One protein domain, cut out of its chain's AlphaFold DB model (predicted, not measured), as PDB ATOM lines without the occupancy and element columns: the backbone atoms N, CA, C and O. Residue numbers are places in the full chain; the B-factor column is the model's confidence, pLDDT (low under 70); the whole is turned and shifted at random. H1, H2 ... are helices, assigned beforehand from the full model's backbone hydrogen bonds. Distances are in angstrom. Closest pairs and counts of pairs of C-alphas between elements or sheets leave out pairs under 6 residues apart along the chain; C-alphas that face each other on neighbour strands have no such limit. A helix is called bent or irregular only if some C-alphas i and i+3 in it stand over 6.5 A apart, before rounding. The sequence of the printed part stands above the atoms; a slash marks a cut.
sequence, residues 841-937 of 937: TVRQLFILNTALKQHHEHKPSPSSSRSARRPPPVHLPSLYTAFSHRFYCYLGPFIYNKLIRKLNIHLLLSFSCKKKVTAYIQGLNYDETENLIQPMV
ATOM      1  N   THR A 841      59.328  38.083 121.307       94.94
ATOM      2  CA  THR A 841      59.137  38.549 122.695       94.94
ATOM      3  C   THR A 841      60.420  39.188 123.247       94.94
ATOM      4  O   THR A 841      61.509  38.934 122.731       94.94
ATOM      5  N   VAL A 842      60.340  39.974 124.332       95.19
ATOM      6  CA  VAL A 842      61.542  40.489 125.035       95.19
ATOM      7  C   VAL A 842      62.533  39.361 125.375       95.19
ATOM      8  O   VAL A 842      63.731  39.512 125.153       95.19
ATOM      9  N   ARG A 843      62.035  38.202 125.830       93.88
ATOM     10  CA  ARG A 843      62.845  37.007 126.131       93.88
ATOM     11  C   ARG A 843      63.537  36.425 124.900       93.88
ATOM     12  O   ARG A 843      64.740  36.187 124.928       93.88
ATOM     13  N   GLN A 844      62.807  36.244 123.800       95.69
ATOM     14  CA  GLN A 844      63.376  35.754 122.539       95.69
ATOM     15  C   GLN A 844      64.394  36.753 121.953       95.69
ATOM     16  O   GLN A 844      65.433  36.342 121.440       95.69
ATOM     17  N   LEU A 845      64.152  38.066 122.078       96.44
ATOM     18  CA  LEU A 845      65.133  39.098 121.724       96.44
ATOM     19  C   LEU A 845      66.403  38.974 122.577       96.44
ATOM     20  O   LEU A 845      67.500  39.035 122.023       96.44
ATOM     21  N   PHE A 846      66.277  38.764 123.890       96.12
ATOM     22  CA  PHE A 846      67.424  38.557 124.777       96.12
ATOM     23  C   PHE A 846      68.224  37.309 124.378       96.12
ATOM     24  O   PHE A 846      69.411  37.432 124.086       96.12
ATOM     25  N   ILE A 847      67.569  36.146 124.250       96.25
ATOM     26  CA  ILE A 847      68.192  34.883 123.812       96.25
ATOM     27  C   ILE A 847      68.952  35.068 122.492       96.25
ATOM     28  O   ILE A 847      70.115  34.680 122.398       96.25
ATOM     29  N   LEU A 848      68.328  35.696 121.487       96.31
ATOM     30  CA  LEU A 848      68.943  35.904 120.174       96.31
ATOM     31  C   LEU A 848      70.206  36.771 120.250       96.31
ATOM     32  O   LEU A 848      71.209  36.435 119.628       96.31
ATOM     33  N   ASN A 849      70.173  37.884 120.987       95.31
ATOM     34  CA  ASN A 849      71.315  38.804 121.045       95.31
ATOM     35  C   ASN A 849      72.437  38.263 121.941       95.31
ATOM     36  O   ASN A 849      73.605  38.400 121.583       95.31
ATOM     37  N   THR A 850      72.099  37.582 123.038       94.62
ATOM     38  CA  THR A 850      73.065  36.877 123.892       94.62
ATOM     39  C   THR A 850      73.771  35.760 123.118       94.62
ATOM     40  O   THR A 850      74.999  35.716 123.104       94.62
ATOM     41  N   ALA A 851      73.029  34.932 122.373       93.94
ATOM     42  CA  ALA A 851      73.611  33.890 121.527       93.94
ATOM     43  C   ALA A 851      74.476  34.455 120.385       93.94
ATOM     44  O   ALA A 851      75.533  33.904 120.090       93.94
ATOM     45  N   LEU A 852      74.060  35.559 119.750       93.12
ATOM     46  CA  LEU A 852      74.841  36.195 118.683       93.12
ATOM     47  C   LEU A 852      76.117  36.868 119.196       93.12
ATOM     48  O   LEU A 852      77.145  36.763 118.534       93.12
ATOM     49  N   LYS A 853      76.087  37.514 120.370       91.50
ATOM     50  CA  LYS A 853      77.300  38.054 121.001       91.50
ATOM     51  C   LYS A 853      78.277  36.922 121.333       91.50
ATOM     52  O   LYS A 853      79.432  36.988 120.918       91.50
ATOM     53  N   GLN A 854      77.786  35.826 121.920       91.50
ATOM     54  CA  GLN A 854      78.629  34.676 122.260       91.50
ATOM     55  C   GLN A 854      79.247  34.007 121.024       91.50
ATOM     56  O   GLN A 854      80.398  33.578 121.058       91.50
ATOM     57  N   HIS A 855      78.501  33.974 119.920       89.88
ATOM     58  CA  HIS A 855      78.947  33.492 118.614       89.88
ATOM     59  C   HIS A 855      79.978  34.415 117.935       89.88
ATOM     60  O   HIS A 855      80.869  33.933 117.242       89.88
ATOM     61  N   HIS A 856      79.892  35.734 118.129       87.69
ATOM     62  CA  HIS A 856      80.917  36.669 117.647       87.69
ATOM     63  C   HIS A 856      82.221  36.585 118.455       87.69
ATOM     64  O   HIS A 856      83.295  36.780 117.887       87.69
ATOM     65  N   GLU A 857      82.127  36.264 119.748       85.75
ATOM     66  CA  GLU A 857      83.273  35.964 120.617       85.75
ATOM     67  C   GLU A 857      83.914  34.614 120.249       85.75
ATOM     68  O   GLU A 857      85.132  34.520 120.133       85.75
ATOM     69  N   HIS A 858      83.100  33.584 119.995       77.44
ATOM     70  CA  HIS A 858      83.542  32.245 119.582       77.44
ATOM     71  C   HIS A 858      83.378  32.036 118.073       77.44
ATOM     72  O   HIS A 858      82.520  31.268 117.623       77.44
ATOM     73  N   LYS A 859      84.221  32.720 117.289       59.56
ATOM     74  CA  LYS A 859      84.311  32.501 115.838       59.56
ATOM     75  C   LYS A 859      84.655  31.032 115.530       59.56
ATOM     76  O   LYS A 859      85.558  30.495 116.172       59.56
ATOM     77  N   PRO A 860      84.031  30.397 114.521       54.22
ATOM     78  CA  PRO A 860      84.526  29.125 114.004       54.22
ATOM     79  C   PRO A 860      85.941  29.289 113.439       54.22
ATOM     80  O   PRO A 860      86.203  30.236 112.693       54.22
ATOM     81  N   SER A 861      86.834  28.350 113.758       48.66
ATOM     82  CA  SER A 861      88.111  28.247 113.054       48.66
ATOM     83  C   SER A 861      87.871  27.678 111.650       48.66
ATOM     84  O   SER A 861      87.207  26.646 111.537       48.66
ATOM     85  N   PRO A 862      88.409  28.287 110.578       46.41
ATOM     86  CA  PRO A 862      88.280  27.751 109.222       46.41
ATOM     87  C   PRO A 862      89.164  26.516 108.966       46.41
ATOM     88  O   PRO A 862      89.068  25.928 107.895       46.41
ATOM     89  N   SER A 863      90.032  26.132 109.914       42.59
ATOM     90  CA  SER A 863      91.073  25.108 109.730       42.59
ATOM     91  C   SER A 863      90.815  23.757 110.410       42.59
ATOM     92  O   SER A 863      91.668  22.877 110.328       42.59
ATOM     93  N   SER A 864      89.661  23.536 111.056       43.44
ATOM     94  CA  SER A 864      89.296  22.178 111.487       43.44
ATOM     95  C   SER A 864      88.873  21.355 110.268       43.44
ATOM     96  O   SER A 864      87.809  21.595 109.690       43.44
ATOM     97  N   SER A 865      89.718  20.401 109.883       41.53
ATOM     98  CA  SER A 865      89.491  19.457 108.790       41.53
ATOM     99  C   SER A 865      88.209  18.630 108.969       41.53
ATOM    100  O   SER A 865      87.603  18.562 110.042       41.53
ATOM    101  N   ARG A 866      87.771  17.983 107.881       49.59
ATOM    102  CA  ARG A 866      86.671  17.007 107.920       49.59
ATOM    103  C   ARG A 866      87.014  15.894 108.926       49.59
ATOM    104  O   ARG A 866      88.126  15.384 108.896       49.59
ATOM    105  N   SER A 867      86.021  15.475 109.715       49.97
ATOM    106  CA  SER A 867      86.103  14.478 110.804       49.97
ATOM    107  C   SER A 867      86.564  15.003 112.176       49.97
ATOM    108  O   SER A 867      87.705  14.840 112.594       49.97
ATOM    109  N   ALA A 868      85.606  15.543 112.937       43.25
ATOM    110  CA  ALA A 868      85.645  15.571 114.398       43.25
ATOM    111  C   ALA A 868      84.215  15.456 114.960       43.25
ATOM    112  O   ALA A 868      83.243  15.854 114.313       43.25
ATOM    113  N   ARG A 869      84.075  14.903 116.173       56.03
ATOM    114  CA  ARG A 869      82.800  14.884 116.919       56.03
ATOM    115  C   ARG A 869      82.435  16.312 117.378       56.03
ATOM    116  O   ARG A 869      83.242  17.226 117.243       56.03
ATOM    117  N   ARG A 870      81.208  16.500 117.898       56.47
ATOM    118  CA  ARG A 870      80.672  17.793 118.398       56.47
ATOM    119  C   ARG A 870      81.770  18.612 119.111       56.47
ATOM    120  O   ARG A 870      82.416  18.039 119.988       56.47
ATOM    121  N   PRO A 871      81.957  19.909 118.799       60.34
ATOM    122  CA  PRO A 871      83.003  20.706 119.434       60.34
ATOM    123  C   PRO A 871      82.789  20.776 120.952       60.34
ATOM    124  O   PRO A 871      81.640  20.663 121.408       60.34
ATOM    125  N   PRO A 872      83.860  20.999 121.735       64.44
ATOM    126  CA  PRO A 872      83.727  21.208 123.168       64.44
ATOM    127  C   PRO A 872      82.757  22.370 123.445       64.44
ATOM    128  O   PRO A 872      82.750  23.360 122.706       64.44
ATOM    129  N   PRO A 873      81.904  22.262 124.480       76.50
ATOM    130  CA  PRO A 873      81.043  23.366 124.881       76.50
ATOM    131  C   PRO A 873      81.894  24.570 125.302       76.50
ATOM    132  O   PRO A 873      82.975  24.408 125.866       76.50
ATOM    133  N   VAL A 874      81.379  25.780 125.079       83.56
ATOM    134  CA  VAL A 874      81.996  27.004 125.605       83.56
ATOM    135  C   VAL A 874      82.071  26.901 127.123       83.56
ATOM    136  O   VAL A 874      81.079  26.543 127.762       83.56
ATOM    137  N   HIS A 875      83.235  27.214 127.690       86.06
ATOM    138  CA  HIS A 875      83.466  27.147 129.128       86.06
ATOM    139  C   HIS A 875      82.439  27.996 129.894       86.06
ATOM    140  O   HIS A 875      82.338  29.208 129.697       86.06
ATOM    141  N   LEU A 876      81.679  27.350 130.777       85.81
ATOM    142  CA  LEU A 876      80.738  28.003 131.681       85.81
ATOM    143  C   LEU A 876      81.510  28.405 132.949       85.81
ATOM    144  O   LEU A 876      82.054  27.518 133.602       85.81
ATOM    145  N   PRO A 877      81.626  29.700 133.297       84.94
ATOM    146  CA  PRO A 877      82.434  30.111 134.439       84.94
ATOM    147  C   PRO A 877      81.830  29.650 135.768       84.94
ATOM    148  O   PRO A 877      80.618  29.750 135.969       84.94
ATOM    149  N   SER A 878      82.700  29.218 136.683       85.44
ATOM    150  CA  SER A 878      82.362  28.859 138.061       85.44
ATOM    151  C   SER A 878      81.848  30.081 138.822       85.44
ATOM    152  O   SER A 878      82.617  30.888 139.340       85.44
ATOM    153  N   LEU A 879      80.527  30.224 138.827       85.81
ATOM    154  CA  LEU A 879      79.767  31.245 139.533       85.81
ATOM    155  C   LEU A 879      78.717  30.526 140.382       85.81
ATOM    156  O   LEU A 879      78.029  29.632 139.884       85.81
ATOM    157  N   TYR A 880      78.608  30.892 141.653       85.31
ATOM    158  CA  TYR A 880      77.943  30.069 142.669       85.31
ATOM    159  C   TYR A 880      76.565  30.592 143.080       85.31
ATOM    160  O   TYR A 880      75.738  29.833 143.578       85.31
ATOM    161  N   THR A 881      76.279  31.880 142.869       86.88
ATOM    162  CA  THR A 881      75.011  32.484 143.299       86.88
ATOM    163  C   THR A 881      73.949  32.478 142.196       86.88
ATOM    164  O   THR A 881      74.169  32.933 141.075       86.88
ATOM    165  N   ALA A 882      72.706  32.134 142.551       86.75
ATOM    166  CA  ALA A 882      71.540  32.331 141.674       86.75
ATOM    167  C   ALA A 882      71.309  33.816 141.283       86.75
ATOM    168  O   ALA A 882      70.525  34.128 140.384       86.75
ATOM    169  N   PHE A 883      72.001  34.755 141.942       88.62
ATOM    170  CA  PHE A 883      72.097  36.148 141.518       88.62
ATOM    171  C   PHE A 883      72.897  36.292 140.211       88.62
ATOM    172  O   PHE A 883      72.383  36.912 139.273       88.62
ATOM    173  N   SER A 884      74.114  35.738 140.156       89.44
ATOM    174  CA  SER A 884      75.080  35.912 139.059       89.44
ATOM    175  C   SER A 884      74.730  35.089 137.816       89.44
ATOM    176  O   SER A 884      74.935  35.562 136.696       89.44
ATOM    177  N   HIS A 885      74.074  33.934 137.995       90.44
ATOM    178  CA  HIS A 885      73.534  33.085 136.917       90.44
ATOM    179  C   HIS A 885      72.558  33.801 135.968       90.44
ATOM    180  O   HIS A 885      72.192  33.254 134.934       90.44
ATOM    181  N   ARG A 886      72.120  35.021 136.303       89.94
ATOM    182  CA  ARG A 886      71.201  35.854 135.510       89.94
ATOM    183  C   ARG A 886      71.897  36.867 134.593       89.94
ATOM    184  O   ARG A 886      71.215  37.603 133.882       89.94
ATOM    185  N   PHE A 887      73.227  36.940 134.610       92.44
ATOM    186  CA  PHE A 887      74.014  37.907 133.835       92.44
ATOM    187  C   PHE A 887      74.738  37.244 132.657       92.44
ATOM    188  O   PHE A 887      74.878  36.020 132.607       92.44
ATOM    189  N   TYR A 888      75.195  38.050 131.689       91.75
ATOM    190  CA  TYR A 888      75.811  37.550 130.450       91.75
ATOM    191  C   TYR A 888      77.006  36.624 130.703       91.75
ATOM    192  O   TYR A 888      77.130  35.622 130.009       91.75
ATOM    193  N   CYS A 889      77.842  36.911 131.708       90.31
ATOM    194  CA  CYS A 889      78.974  36.065 132.094       90.31
ATOM    195  C   CYS A 889      78.620  34.569 132.208       90.31
ATOM    196  O   CYS A 889      79.402  33.731 131.770       90.31
ATOM    197  N   TYR A 890      77.440  34.242 132.742       92.38
ATOM    198  CA  TYR A 890      76.923  32.876 132.823       92.38
ATOM    199  C   TYR A 890      75.990  32.543 131.646       92.38
ATOM    200  O   TYR A 890      76.149  31.519 130.979       92.38
ATOM    201  N   LEU A 891      75.020  33.420 131.352       92.19
ATOM    202  CA  LEU A 891      73.967  33.151 130.366       92.19
ATOM    203  C   LEU A 891      74.458  33.115 128.914       92.19
ATOM    204  O   LEU A 891      73.848  32.419 128.107       92.19
ATOM    205  N   GLY A 892      75.538  33.820 128.575       92.62
ATOM    206  CA  GLY A 892      76.178  33.782 127.256       92.62
ATOM    207  C   GLY A 892      76.614  32.362 126.889       92.62
ATOM    208  O   GLY A 892      76.000  31.760 125.998       92.62
ATOM    209  N   PRO A 893      77.587  31.776 127.617       92.44
ATOM    210  CA  PRO A 893      78.010  30.392 127.423       92.44
ATOM    211  C   PRO A 893      76.850  29.401 127.553       92.44
ATOM    212  O   PRO A 893      76.700  28.508 126.720       92.44
ATOM    213  N   PHE A 894      75.987  29.574 128.557       92.88
ATOM    214  CA  PHE A 894      74.888  28.653 128.850       92.88
ATOM    215  C   PHE A 894      73.849  28.558 127.716       92.88
ATOM    216  O   PHE A 894      73.566  27.461 127.219       92.88
ATOM    217  N   ILE A 895      73.317  29.699 127.261       93.38
ATOM    218  CA  ILE A 895      72.334  29.762 126.168       93.38
ATOM    219  C   ILE A 895      72.976  29.290 124.860       93.38
ATOM    220  O   ILE A 895      72.368  28.511 124.121       93.38
ATOM    221  N   TYR A 896      74.215  29.704 124.578       93.00
ATOM    222  CA  TYR A 896      74.924  29.302 123.363       93.00
ATOM    223  C   TYR A 896      75.196  27.790 123.328       93.00
ATOM    224  O   TYR A 896      74.942  27.155 122.306       93.00
ATOM    225  N   ASN A 897      75.574  27.175 124.453       91.31
ATOM    226  CA  ASN A 897      75.732  25.722 124.573       91.31
ATOM    227  C   ASN A 897      74.404  24.966 124.394       91.31
ATOM    228  O   ASN A 897      74.363  23.975 123.655       91.31
ATOM    229  N   LYS A 898      73.301  25.438 125.000       91.38
ATOM    230  CA  LYS A 898      71.953  24.877 124.771       91.38
ATOM    231  C   LYS A 898      71.558  24.951 123.285       91.38
ATOM    232  O   LYS A 898      71.033  23.976 122.745       91.38
ATOM    233  N   LEU A 899      71.855  26.061 122.604       91.25
ATOM    234  CA  LEU A 899      71.556  26.242 121.176       91.25
ATOM    235  C   LEU A 899      72.500  25.457 120.249       91.25
ATOM    236  O   LEU A 899      72.032  24.930 119.242       91.25
ATOM    237  N   ILE A 900      73.788  25.304 120.578       89.50
ATOM    238  CA  ILE A 900      74.712  24.427 119.835       89.50
ATOM    239  C   ILE A 900      74.183  22.994 119.837       89.50
ATOM    240  O   ILE A 900      74.035  22.419 118.759       89.50
ATOM    241  N   ARG A 901      73.828  22.454 121.012       86.31
ATOM    242  CA  ARG A 901      73.321  21.077 121.166       86.31
ATOM    243  C   ARG A 901      72.051  20.804 120.350       86.31
ATOM    244  O   ARG A 901      71.863  19.672 119.917       86.31
ATOM    245  N   LYS A 902      71.200  21.818 120.130       88.12
ATOM    246  CA  LYS A 902      69.950  21.698 119.353       88.12
ATOM    247  C   LYS A 902      70.071  22.061 117.867       88.12
ATOM    248  O   LYS A 902      69.293  21.555 117.069       88.12
ATOM    249  N   LEU A 903      70.985  22.958 117.482       88.44
ATOM    250  CA  LEU A 903      70.975  23.595 116.153       88.44
ATOM    251  C   LEU A 903      72.305  23.535 115.383       88.44
ATOM    252  O   LEU A 903      72.322  23.946 114.219       88.44
ATOM    253  N   ASN A 904      73.407  23.069 115.983       84.56
ATOM    254  CA  ASN A 904      74.754  23.065 115.384       84.56
ATOM    255  C   ASN A 904      75.184  24.439 114.815       84.56
ATOM    256  O   ASN A 904      75.783  24.535 113.747       84.56
ATOM    257  N   ILE A 905      74.859  25.528 115.523       85.31
ATOM    258  CA  ILE A 905      75.091  26.912 115.057       85.31
ATOM    259  C   ILE A 905      76.566  27.338 114.998       85.31
ATOM    260  O   ILE A 905      76.867  28.358 114.389       85.31
ATOM    261  N   HIS A 906      77.481  26.566 115.589       80.75
ATOM    262  CA  HIS A 906      78.908  26.890 115.643       80.75
ATOM    263  C   HIS A 906      79.581  26.908 114.258       80.75
ATOM    264  O   HIS A 906      80.457  27.733 114.042       80.75
ATOM    265  N   LEU A 907      79.141  26.073 113.303       78.06
ATOM    266  CA  LEU A 907      79.674  26.045 111.927       78.06
ATOM    267  C   LEU A 907      79.112  27.152 111.015       78.06
ATOM    268  O   LEU A 907      79.476  27.235 109.845       78.06
ATOM    269  N   LEU A 908      78.165  27.961 111.495       83.94
ATOM    270  CA  LEU A 908      77.441  28.908 110.651       83.94
ATOM    271  C   LEU A 908      78.105  30.283 110.665       83.94
ATOM    272  O   LEU A 908      78.458  30.796 111.718       83.94
ATOM    273  N   LEU A 909      78.158  30.946 109.508       86.81
ATOM    274  CA  LEU A 909      78.420  32.386 109.454       86.81
ATOM    275  C   LEU A 909      77.328  33.153 110.219       86.81
ATOM    276  O   LEU A 909      76.162  32.749 110.218       86.81
ATOM    277  N   SER A 910      77.670  34.300 110.811       85.00
ATOM    278  CA  SER A 910      76.803  35.018 111.762       85.00
ATOM    279  C   SER A 910      75.410  35.371 111.219       85.00
ATOM    280  O   SER A 910      74.436  35.371 111.971       85.00
ATOM    281  N   PHE A 911      75.276  35.611 109.908       88.25
ATOM    282  CA  PHE A 911      73.979  35.807 109.248       88.25
ATOM    283  C   PHE A 911      73.115  34.531 109.255       88.25
ATOM    284  O   PHE A 911      71.943  34.570 109.633       88.25
ATOM    285  N   SER A 912      73.704  33.390 108.897       89.94
ATOM    286  CA  SER A 912      73.047  32.078 108.906       89.94
ATOM    287  C   SER A 912      72.741  31.605 110.329       89.94
ATOM    288  O   SER A 912      71.652  31.087 110.577       89.94
ATOM    289  N   CYS A 913      73.646  31.867 111.281       90.00
ATOM    290  CA  CYS A 913      73.417  31.684 112.715       90.00
ATOM    291  C   CYS A 913      72.185  32.486 113.172       90.00
ATOM    292  O   CYS A 913      71.215  31.901 113.660       90.00
ATOM    293  N   LYS A 914      72.144  33.797 112.890       93.50
ATOM    294  CA  LYS A 914      70.991  34.666 113.182       93.50
ATOM    295  C   LYS A 914      69.692  34.140 112.572       93.50
ATOM    296  O   LYS A 914      68.689  34.084 113.282       93.50
ATOM    297  N   LYS A 915      69.694  33.735 111.295       93.69
ATOM    298  CA  LYS A 915      68.507  33.182 110.617       93.69
ATOM    299  C   LYS A 915      68.016  31.900 111.303       93.69
ATOM    300  O   LYS A 915      66.831  31.810 111.617       93.69
ATOM    301  N   LYS A 916      68.916  30.949 111.590       93.56
ATOM    302  CA  LYS A 916      68.573  29.649 112.194       93.56
ATOM    303  C   LYS A 916      68.097  29.778 113.645       93.56
ATOM    304  O   LYS A 916      67.078  29.191 113.995       93.56
ATOM    305  N   VAL A 917      68.776  30.587 114.465       94.31
ATOM    306  CA  VAL A 917      68.354  30.858 115.852       94.31
ATOM    307  C   VAL A 917      67.013  31.591 115.876       94.31
ATOM    308  O   VAL A 917      66.140  31.192 116.638       94.31
ATOM    309  N   THR A 918      66.805  32.598 115.012       94.56
ATOM    310  CA  THR A 918      65.521  33.325 114.929       94.56
ATOM    311  C   THR A 918      64.366  32.385 114.581       94.56
ATOM    312  O   THR A 918      63.354  32.409 115.273       94.56
ATOM    313  N   ALA A 919      64.523  31.532 113.562       93.62
ATOM    314  CA  ALA A 919      63.479  30.589 113.161       93.62
ATOM    315  C   ALA A 919      63.145  29.577 114.274       93.62
ATOM    316  O   ALA A 919      61.972  29.337 114.546       93.62
ATOM    317  N   TYR A 920      64.161  29.038 114.961       94.56
ATOM    318  CA  TYR A 920      63.954  28.124 116.088       94.56
ATOM    319  C   TYR A 920      63.205  28.797 117.249       94.56
ATOM    320  O   TYR A 920      62.179  28.284 117.685       94.56
ATOM    321  N   ILE A 921      63.658  29.965 117.724       94.56
ATOM    322  CA  ILE A 921      63.022  30.621 118.882       94.56
ATOM    323  C   ILE A 921      61.632  31.198 118.575       94.56
ATOM    324  O   ILE A 921      60.874  31.433 119.509       94.56
ATOM    325  N   GLN A 922      61.285  31.418 117.300       91.19
ATOM    326  CA  GLN A 922      59.937  31.832 116.883       91.19
ATOM    327  C   GLN A 922      58.883  30.737 117.069       91.19
ATOM    328  O   GLN A 922      57.719  31.071 117.273       91.19
ATOM    329  N   GLY A 923      59.274  29.459 117.007       89.44
ATOM    330  CA  GLY A 923      58.362  28.337 117.238       89.44
ATOM    331  C   GLY A 923      58.058  28.073 118.715       89.44
ATOM    332  O   GLY A 923      57.074  27.406 119.012       89.44
ATOM    333  N   LEU A 924      58.877  28.595 119.636       91.50
ATOM    334  CA  LEU A 924      58.799  28.258 121.058       91.50
ATOM    335  C   LEU A 924      57.671  28.994 121.779       91.50
ATOM    336  O   LEU A 924      57.511  30.216 121.655       91.50
ATOM    337  N   ASN A 925      56.954  28.257 122.622       90.06
ATOM    338  CA  ASN A 925      56.028  28.815 123.597       90.06
ATOM    339  C   ASN A 925      56.776  29.544 124.741       90.06
ATOM    340  O   ASN A 925      58.003  29.694 124.735       90.06
ATOM    341  N   TYR A 926      56.031  30.076 125.714       88.75
ATOM    342  CA  TYR A 926      56.604  30.894 126.787       88.75
ATOM    343  C   TYR A 926      57.544  30.106 127.711       88.75
ATOM    344  O   TYR A 926      58.632  30.589 128.029       88.75
ATOM    345  N   ASP A 927      57.158  28.895 128.100       89.88
ATOM    346  CA  ASP A 927      57.898  28.079 129.060       89.88
ATOM    347  C   ASP A 927      59.065  27.347 128.379       89.88
ATOM    348  O   ASP A 927      60.161  27.291 128.927       89.88
ATOM    349  N   GLU A 928      58.917  26.944 127.113       91.94
ATOM    350  CA  GLU A 928      60.044  26.525 126.260       91.94
ATOM    351  C   GLU A 928      61.095  27.631 126.071       91.94
ATOM    352  O   GLU A 928      62.296  27.352 126.021       91.94
ATOM    353  N   THR A 929      60.654  28.891 125.970       91.94
ATOM    354  CA  THR A 929      61.549  30.055 125.907       91.94
ATOM    355  C   THR A 929      62.264  30.262 127.248       91.94
ATOM    356  O   THR A 929      63.473  30.498 127.269       91.94
ATOM    357  N   GLU A 930      61.551  30.147 128.371       90.12
ATOM    358  CA  GLU A 930      62.121  30.274 129.720       90.12
ATOM    359  C   GLU A 930      63.130  29.145 130.023       90.12
ATOM    360  O   GLU A 930      64.215  29.412 130.541       90.12
ATOM    361  N   ASN A 931      62.840  27.916 129.582       90.50
ATOM    362  CA  ASN A 931      63.705  26.733 129.686       90.50
ATOM    363  C   ASN A 931      65.047  26.868 128.939       90.50
ATOM    364  O   ASN A 931      65.968  26.078 129.172       90.50
ATOM    365  N   LEU A 932      65.213  27.856 128.051       90.44
ATOM    366  CA  LEU A 932      66.522  28.195 127.478       90.44
ATOM    367  C   LEU A 932      67.352  29.101 128.395       90.44
ATOM    368  O   LEU A 932      68.575  28.988 128.384       90.44
ATOM    369  N   ILE A 933      66.704  29.964 129.179       88.31
ATOM    370  CA  ILE A 933      67.349  30.969 130.038       88.31
ATOM    371  C   ILE A 933      67.633  30.403 131.433       88.31
ATOM    372  O   ILE A 933      68.677  30.698 132.004       88.31
ATOM    373  N   GLN A 934      66.738  29.578 131.984       82.19
ATOM    374  CA  GLN A 934      66.913  29.014 133.323       82.19
ATOM    375  C   GLN A 934      68.092  28.024 133.383       82.19
ATOM    376  O   GLN A 934      68.149  27.106 132.546       82.19
ATOM    377  N   PRO A 935      69.010  28.175 134.365       67.69
ATOM    378  CA  PRO A 935      69.895  27.105 134.817       67.69
ATOM    379  C   PRO A 935      69.097  25.847 135.173       67.69
ATOM    380  O   PRO A 935      67.929  25.934 135.547       67.69
ATOM    381  N   MET A 936      69.741  24.684 135.095       51.47
ATOM    382  CA  MET A 936      69.369  23.599 136.003       51.47
ATOM    383  C   MET A 936      69.995  23.967 137.349       51.47
ATOM    384  O   MET A 936      71.200  24.223 137.392       51.47
ATOM    385  N   VAL A 937      69.143  24.112 138.363       38.06
ATOM    386  CA  VAL A 937      69.505  24.393 139.762       38.06
ATOM    387  C   VAL A 937      69.699  23.063 140.473       38.06
ATOM    388  O   VAL A 937      68.848  22.181 140.222       38.06
TER     389      VAL A 937
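What this domain is: This is residues 841 to 937 of the 937 residues of the protein "Hypothetical protein" of Pieris macdunnoughi (UniProt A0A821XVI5). Two 16-residue helices, H1 and H2, cross about perpendicular to each other and make the core of a small helical domain; H3 runs beside H1 the opposite way, and the short H4 packs on the first part of H1 and on H2. From the end of H1 a 30-residue loop swings out, sticks out at residues 863 to 869, and comes back to the start of H2. The printed part has 97 residues with four named helices, in the order H1, H2, H3, H4 along the chain, and no named strand; the class is all helix. The radius of gyration of the C-alphas is 13.6 A, that of a compact whole, and the three spans of the C-alphas along their main axes are 40 by 31 by 20 A.

Where its parts are: H1 holds residues 842 to 857 and measures 22.6 A from first to last C-alpha, from C-alpha 842 at (61.542, 40.489, 125.035) to C-alpha 857 at (83.273, 35.964, 120.617). H2, of the same number of residues, holds residues 888 to 903 and measures 20.6 A. H2 is neither bent nor irregular, but only just: C-alphas 890 and 893 are 6.0 A apart. H3 holds residues 910 to 923, 14 residues over 20.4 A. H4 is the shortest helix, residues 926 to 933, 11.2 A long, and ends at C-alpha 933 at (67.349, 30.969, 130.038). The first printed residue, Thr 841, and the last, Val 937, have their C-alphas 24.5 A apart.

How they stand to each other: H1 and H2 are the hub, touching three other helices each. H1 and H2 touch with 15 pairs of C-alphas within 8 A; the closest are those of Ala 851 and Tyr 896, 5.1 A apart. Their lines are about perpendicular, at 90 degrees. H1 touches H3, and the closest C-alphas are those of Gln 844 and Ile 921, at 6.3 A. These two helices run opposite ways at a shallow tilt of 26 degrees. H1 touches H4 with residues 843 to 847 alone; the closest C-alphas are those of Gln 844 and Thr 929, 6.9 A apart. H1 and H4 run the same way at a shallow tilt of 28 degrees. H2 touches H4 with residues 891 to 898 alone, at a steep tilt of 65 degrees, opposite ways; the closest C-alphas are those of Ile 895 and Leu 932, at 6.2 A. H2 and H3 only just touch, with 3 pairs of C-alphas within 8 A, through residues 899 to 903 of H2 and 916 to 917 of H3. The closest of these are the C-alphas of Leu 903 and Lys 916, 7.6 A apart, and the lines are about perpendicular, at 81 degrees. H3 and H4 are close but not clearly touching, with the C-alphas of Ile 921 and Thr 929 the closest at 7.2 A. The helix packing is part aligned, part crossed: of the 5 pairs that touch, 2 are at a shallow tilt. In H1 every O i to N i+4 pair is within hydrogen-bond range, against 11 of 12 in H2, 9 of 10 in H3 and 2 of 4 in H4.

The domain as a whole: The two C-alphas farthest apart, those of Arg 866 and Phe 883, are 41.3 A from each other, and both belong to the long link from H1 to H2, residues 858 to 887. Residues 863 to 869 of this link stand free. The link from H2 to H3 is short, with 6 residues, and that from H3 to H4 is tight, with 2. The printed part has no cut and ends at residue 937, the chain's last. The mean pLDDT of the printed part is 83.2, and the model's confidence is under 70 at residues 859 to 872 and 935 to 937.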